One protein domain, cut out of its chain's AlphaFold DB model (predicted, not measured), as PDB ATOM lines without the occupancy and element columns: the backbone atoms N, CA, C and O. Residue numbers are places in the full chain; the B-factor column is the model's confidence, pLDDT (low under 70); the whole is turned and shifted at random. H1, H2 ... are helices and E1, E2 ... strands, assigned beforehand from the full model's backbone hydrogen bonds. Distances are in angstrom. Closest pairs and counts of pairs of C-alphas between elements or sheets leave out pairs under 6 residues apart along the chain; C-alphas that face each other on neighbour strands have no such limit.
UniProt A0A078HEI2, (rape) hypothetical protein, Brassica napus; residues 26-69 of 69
ATOM      1  N   LEU A  26     119.570 154.757 113.985       88.88
ATOM      2  CA  LEU A  26     118.764 155.352 115.043       88.88
ATOM      3  C   LEU A  26     119.677 155.853 116.163       88.88
ATOM      4  O   LEU A  26     120.421 155.071 116.747       88.88
ATOM      5  N   ASP A  27     119.587 157.133 116.502       88.88
ATOM      6  CA  ASP A  27     120.346 157.701 117.618       88.88
ATOM      7  C   ASP A  27     119.527 157.686 118.899       88.88
ATOM      8  O   ASP A  27     118.530 158.381 118.982       88.88
ATOM      9  N   ILE A  28     119.947 156.950 119.920       89.75
ATOM     10  CA  ILE A  28     119.270 156.930 121.219       89.75
ATOM     11  C   ILE A  28     119.347 158.329 121.855       89.75
ATOM     12  O   ILE A  28     120.436 158.912 121.898       89.75
ATOM     13  N   PRO A  29     118.247 158.871 122.420       92.06
ATOM     14  CA  PRO A  29     118.276 160.169 123.082       92.06
ATOM     15  C   PRO A  29     119.349 160.220 124.174       92.06
ATOM     16  O   PRO A  29     119.385 159.363 125.059       92.06
ATOM     17  N   VAL A  30     120.188 161.261 124.149       90.69
ATOM     18  CA  VAL A  30     121.368 161.411 125.026       90.69
ATOM     19  C   VAL A  30     121.027 161.185 126.501       90.69
ATOM     20  O   VAL A  30     121.687 160.409 127.187       90.69
ATOM     21  N   ALA A  31     119.950 161.806 126.991       92.06
ATOM     22  CA  ALA A  31     119.526 161.671 128.386       92.06
ATOM     23  C   ALA A  31     119.162 160.223 128.762       92.06
ATOM     24  O   ALA A  31     119.438 159.782 129.878       92.06
ATOM     25  N   PHE A  32     118.567 159.474 127.829       91.88
ATOM     26  CA  PHE A  32     118.243 158.065 128.030       91.88
ATOM     27  C   PHE A  32     119.511 157.208 128.035       91.88
ATOM     28  O   PHE A  32     119.684 156.369 128.921       91.88
ATOM     29  N   PHE A  33     120.418 157.454 127.086       89.12
ATOM     30  CA  PHE A  33     121.686 156.739 126.975       89.12
ATOM     31  C   PHE A  33     122.535 156.876 128.248       89.12
ATOM     32  O   PHE A  33     122.920 155.865 128.834       89.12
ATOM     33  N   LEU A  34     122.744 158.102 128.737       89.44
ATOM     34  CA  LEU A  34     123.525 158.369 129.953       89.44
ATOM     35  C   LEU A  34     122.922 157.695 131.192       89.44
ATOM     36  O   LEU A  34     123.616 157.071 131.991       89.44
ATOM     37  N   LYS A  35     121.596 157.761 131.339       90.69
ATOM     38  CA  LYS A  35     120.916 157.228 132.524       90.69
ATOM     39  C   LYS A  35     120.832 155.700 132.543       90.69
ATOM     40  O   LYS A  35     120.838 155.111 133.624       90.69
ATOM     41  N   HIS A  36     120.714 155.058 131.378       87.44
ATOM     42  CA  HIS A  36     120.334 153.642 131.293       87.44
ATOM     43  C   HIS A  36     121.337 152.735 130.564       87.44
ATOM     44  O   HIS A  36     121.307 151.525 130.792       87.44
ATOM     45  N   LEU A  37     122.220 153.268 129.713       83.12
ATOM     46  CA  LEU A  37     123.070 152.472 128.815       83.12
ATOM     47  C   LEU A  37     124.575 152.733 128.957       83.12
ATOM     48  O   LEU A  37     125.346 151.804 128.731       83.12
ATOM     49  N   GLU A  38     124.999 153.918 129.403       75.56
ATOM     50  CA  GLU A  38     126.417 154.322 129.502       75.56
ATOM     51  C   GLU A  38     127.284 153.368 130.354       75.56
ATOM     52  O   GLU A  38     128.467 153.158 130.087       75.56
ATOM     53  N   ARG A  39     126.708 152.696 131.359       67.75
ATOM     54  CA  ARG A  39     127.447 151.682 132.142       67.75
ATOM     55  C   ARG A  39     127.750 150.394 131.361       67.75
ATOM     56  O   ARG A  39     128.608 149.621 131.778       67.75
ATOM     57  N   ASN A  40     127.071 150.157 130.238       66.12
ATOM     58  CA  ASN A  40     127.115 148.922 129.453       66.12
ATOM     59  C   ASN A  40     127.883 149.049 128.122       66.12
ATOM     60  O   ASN A  40     127.729 148.184 127.258       66.12
ATOM     61  N   ASN A  41     128.777 150.037 127.985       63.06
ATOM     62  CA  ASN A  41     129.567 150.338 126.770       63.06
ATOM     63  C   ASN A  41     130.400 149.169 126.191       63.06
ATOM     64  O   ASN A  41     130.986 149.289 125.117       63.06
ATOM     65  N   LYS A  42     130.473 148.021 126.878       68.12
ATOM     66  CA  LYS A  42     131.099 146.788 126.374       68.12
ATOM     67  C   LYS A  42     130.228 146.037 125.360       68.12
ATOM     68  O   LYS A  42     130.749 145.213 124.613       68.12
ATOM     69  N   ARG A  43     128.909 146.266 125.340       73.62
ATOM     70  CA  ARG A  43     128.004 145.614 124.385       73.62
ATOM     71  C   ARG A  43     128.064 146.338 123.044       73.62
ATOM     72  O   ARG A  43     127.577 147.451 122.928       73.62
ATOM     73  N   LYS A  44     128.647 145.673 122.046       85.31
ATOM     74  CA  LYS A  44     128.783 146.179 120.669       85.31
ATOM     75  C   LYS A  44     127.607 145.836 119.755       85.31
ATOM     76  O   LYS A  44     127.522 146.365 118.661       85.31
ATOM     77  N   THR A  45     126.703 144.958 120.192       89.62
ATOM     78  CA  THR A  45     125.526 144.552 119.411       89.62
ATOM     79  C   THR A  45     124.277 144.439 120.287       89.62
ATOM     80  O   THR A  45     124.364 144.114 121.476       89.62
ATOM     81  N   ALA A  46     123.112 144.677 119.687       89.44
ATOM     82  CA  ALA A  46     121.786 144.466 120.264       89.44
ATOM     83  C   ALA A  46     120.877 143.685 119.304       89.44
ATOM     84  O   ALA A  46     121.162 143.535 118.116       89.44
ATOM     85  N   LYS A  47     119.767 143.172 119.843       92.12
ATOM     86  CA  LYS A  47     118.665 142.613 119.057       92.12
ATOM     87  C   LYS A  47     117.530 143.629 119.027       92.12
ATOM     88  O   LYS A  47     117.011 143.978 120.086       92.12
ATOM     89  N   LEU A  48     117.153 144.078 117.837       90.19
ATOM     90  CA  LEU A  48     115.978 144.907 117.608       90.19
ATOM     91  C   LEU A  48     114.831 143.987 117.190       90.19
ATOM     92  O   LEU A  48     114.965 143.269 116.206       90.19
ATOM     93  N   ARG A  49     113.728 143.973 117.938       93.69
ATOM     94  CA  ARG A  49     112.553 143.147 117.636       93.69
ATOM     95  C   ARG A  49     111.382 144.052 117.281       93.69
ATOM     96  O   ARG A  49     111.111 145.003 118.008       93.69
ATOM     97  N   SER A  50     110.714 143.746 116.176       90.69
ATOM     98  CA  SER A  50     109.447 144.376 115.825       90.69
ATOM     99  C   SER A  50     108.341 143.831 116.726       90.69
ATOM    100  O   SER A  50     108.290 142.635 116.996       90.69
ATOM    101  N   ASP A  51     107.469 144.709 117.210       89.44
ATOM    102  CA  ASP A  51     106.228 144.294 117.876       89.44
ATOM    103  C   ASP A  51     105.115 144.021 116.851       89.44
ATOM    104  O   ASP A  51     104.260 143.167 117.052       89.44
ATOM    105  N   ALA A  52     105.165 144.696 115.696       91.56
ATOM    106  CA  ALA A  52     104.181 144.549 114.625       91.56
ATOM    107  C   ALA A  52     104.430 143.321 113.724       91.56
ATOM    108  O   ALA A  52     103.595 142.988 112.885       91.56
ATOM    109  N   SER A  53     105.589 142.672 113.849       92.44
ATOM    110  CA  SER A  53     105.967 141.480 113.083       92.44
ATOM    111  C   SER A  53     106.904 140.588 113.896       92.44
ATOM    112  O   SER A  53     107.620 141.066 114.764       92.44
ATOM    113  N   GLU A  54     107.017 139.305 113.554       92.81
ATOM    114  CA  GLU A  54     107.978 138.385 114.197       92.81
ATOM    115  C   GLU A  54     109.447 138.633 113.777       92.81
ATOM    116  O   GLU A  54     110.328 137.789 113.956       92.81
ATOM    117  N   THR A  55     109.745 139.794 113.189       92.50
ATOM    118  CA  THR A  55     111.073 140.123 112.672       92.50
ATOM    119  C   THR A  55     112.002 140.575 113.794       92.50
ATOM    120  O   THR A  55     111.657 141.424 114.618       92.50
ATOM    121  N   THR A  56     113.214 140.020 113.809       93.81
ATOM    122  CA  THR A  56     114.297 140.438 114.703       93.81
ATOM    123  C   THR A  56     115.553 140.726 113.891       93.81
ATOM    124  O   THR A  56     116.010 139.870 113.138       93.81
ATOM    125  N   TRP A  57     116.136 141.903 114.088       90.38
ATOM    126  CA  TRP A  57     117.399 142.328 113.492       90.38
ATOM    127  C   TRP A  57     118.517 142.310 114.531       90.38
ATOM    128  O   TRP A  57     118.288 142.546 115.722       90.38
ATOM    129  N   ARG A  58     119.746 142.043 114.086       92.38
ATOM    130  CA  ARG A  58     120.952 142.296 114.877       92.38
ATOM    131  C   ARG A  58     121.476 143.666 114.467       92.38
ATOM    132  O   ARG A  58     121.746 143.863 113.294       92.38
ATOM    133  N   VAL A  59     121.611 144.572 115.426       91.06
ATOM    134  CA  VAL A  59     122.116 145.931 115.197       91.06
ATOM    135  C   VAL A  59     123.424 146.127 115.944       91.06
ATOM    136  O   VAL A  59     123.605 145.577 117.039       91.06
ATOM    137  N   GLU A  60     124.330 146.899 115.365       91.38
ATOM    138  CA  GLU A  60     125.535 147.358 116.043       91.38
ATOM    139  C   GLU A  60     125.235 148.578 116.909       91.38
ATOM    140  O   GLU A  60     124.344 149.372 116.609       91.38
ATOM    141  N   ILE A  61     125.959 148.690 118.022       88.62
ATOM    142  CA  ILE A  61     125.868 149.815 118.951       88.62
ATOM    143  C   ILE A  61     127.216 150.524 118.971       88.62
ATOM    144  O   ILE A  61     128.200 149.982 119.492       88.62
ATOM    145  N   ASP A  62     127.237 151.751 118.458       87.62
ATOM    146  CA  ASP A  62     128.384 152.649 118.544       87.62
ATOM    147  C   ASP A  62     128.009 153.925 119.301       87.62
ATOM    148  O   ASP A  62     127.312 154.811 118.801       87.62
ATOM    149  N   GLY A  63     128.411 153.986 120.573       86.88
ATOM    150  CA  GLY A  63     127.946 155.016 121.497       86.88
ATOM    151  C   GLY A  63     126.421 154.994 121.613       86.88
ATOM    152  O   GLY A  63     125.838 153.986 122.010       86.88
ATOM    153  N   GLN A  64     125.779 156.106 121.252       88.44
ATOM    154  CA  GLN A  64     124.319 156.232 121.228       88.44
ATOM    155  C   GLN A  64     123.673 155.731 119.927       88.44
ATOM    156  O   GLN A  64     122.447 155.696 119.848       88.44
ATOM    157  N   ARG A  65     124.457 155.384 118.902       89.56
ATOM    158  CA  ARG A  65     123.947 155.088 117.563       89.56
ATOM    159  C   ARG A  65     123.716 153.596 117.374       89.56
ATOM    160  O   ARG A  65     124.593 152.785 117.661       89.56
ATOM    161  N   LEU A  66     122.537 153.252 116.868       89.81
ATOM    162  CA  LEU A  66     122.175 151.918 116.408       89.81
ATOM    163  C   LEU A  66     122.218 151.902 114.884       89.81
ATOM    164  O   LEU A  66     121.498 152.676 114.254       89.81
ATOM    165  N   SER A  67     123.028 151.034 114.296       89.00
ATOM    166  CA  SER A  67     123.125 150.875 112.842       89.00
ATOM    167  C   SER A  67     123.030 149.411 112.430       89.00
ATOM    168  O   SER A  67     123.193 148.506 113.254       89.00
ATOM    169  N   ASP A  68     122.745 149.190 111.149       80.81
ATOM    170  CA  ASP A  68     123.009 147.896 110.519       80.81
ATOM    171  C   ASP A  68     124.519 147.605 110.616       80.81
ATOM    172  O   ASP A  68     125.321 148.543 110.522       80.81
ATOM    173  N   GLY A  69     124.875 146.359 110.936       58.25
ATOM    174  CA  GLY A  69     126.268 145.935 111.135       58.25
ATOM    175  C   GLY A  69     127.006 145.652 109.840       58.25
ATOM    176  O   GLY A  69     126.355 145.129 108.911       58.25
TER     177      GLY A  69
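Overview. This is residues 26 to 69 of the 69 residues of the protein "(rape) hypothetical protein" of Brassica napus (UniProt A0A078HEI2). A small, twisted sheet of three antiparallel strands, E1, E2 and E3, folds back and forth along the chain, and the turn of its first hairpin, residues 50 to 55, sticks out at one end. The one short helix, H1, sits off the sheet toward the other end, and residues 26 to 27, ahead of it, pair with E3 at the sheet's edge. The printed part has 44 residues, with one named helix and three named strands in the order H1, E1, E2, E3; across the sheet the order is E1, E2, E3. The class is mixed, helices and strands. The whole is only just compact, close to loose, with a radius of gyration of the C-alphas of 11.1 A, and is elongated, spanning 30 by 19 by 14 A.

Along the chain. The longest strand is E2, residues 56 to 62, 19.0 A from its first C-alpha at (114.297, 140.438, 114.703) to its last. Before it comes E1, residues 45 to 49, 13.2 A long. After it comes E3, residues 65 to 68, 10.1 A long, ending at C-alpha 68 at (123.009, 147.896, 110.519). H1, residues 30 to 36, is 10.0 A long and begins at C-alpha 30 at (121.368, 161.411, 125.026).

Arrangement. E1, E2 and E3 form a meander, each strand the antiparallel neighbour of the one before. The sheet is strongly twisted, but only just, with C-alphas up to 4.1 A off its best plane. E2 is the inner strand; E1 and E3 are the edge strands. E1 and E2 are a hairpin, with 144 degrees between their directions; C-alphas 45 and 60 face each other at 4.4 A. N 46 and O 59 are within hydrogen-bond range at 2.8 A, as are N 57 and O 48 at 2.8 A. E2 and E3 are also a hairpin, at 132 degrees; C-alphas 61 and 66 face each other at 5.0 A. N 60 and O 67 are within hydrogen-bond range at 2.9 A, and N 67 and O 60 at 3.1 A. Residues 26 to 27 pair antiparallel with residues 65 to 66 of E3. H1 is not on the sheet, and it is apart from E2 and E3. In H1 every O i to N i+4 pair is within hydrogen-bond range.

Size, cuts and confidence. The two C-alphas farthest apart are those of Arg 39 and Ser 53, at 30.5 A. Residues 50 to 55 stand free. The link from E2 to E3 is tight, those from H1 to E1 and from E1 to E2 are short, and no link is long. The printed part has no cut and ends at Gly 69, the chain's last residue. The mean pLDDT of the printed part is 86.3; residues 39 to 42 and residue 69 are under 70.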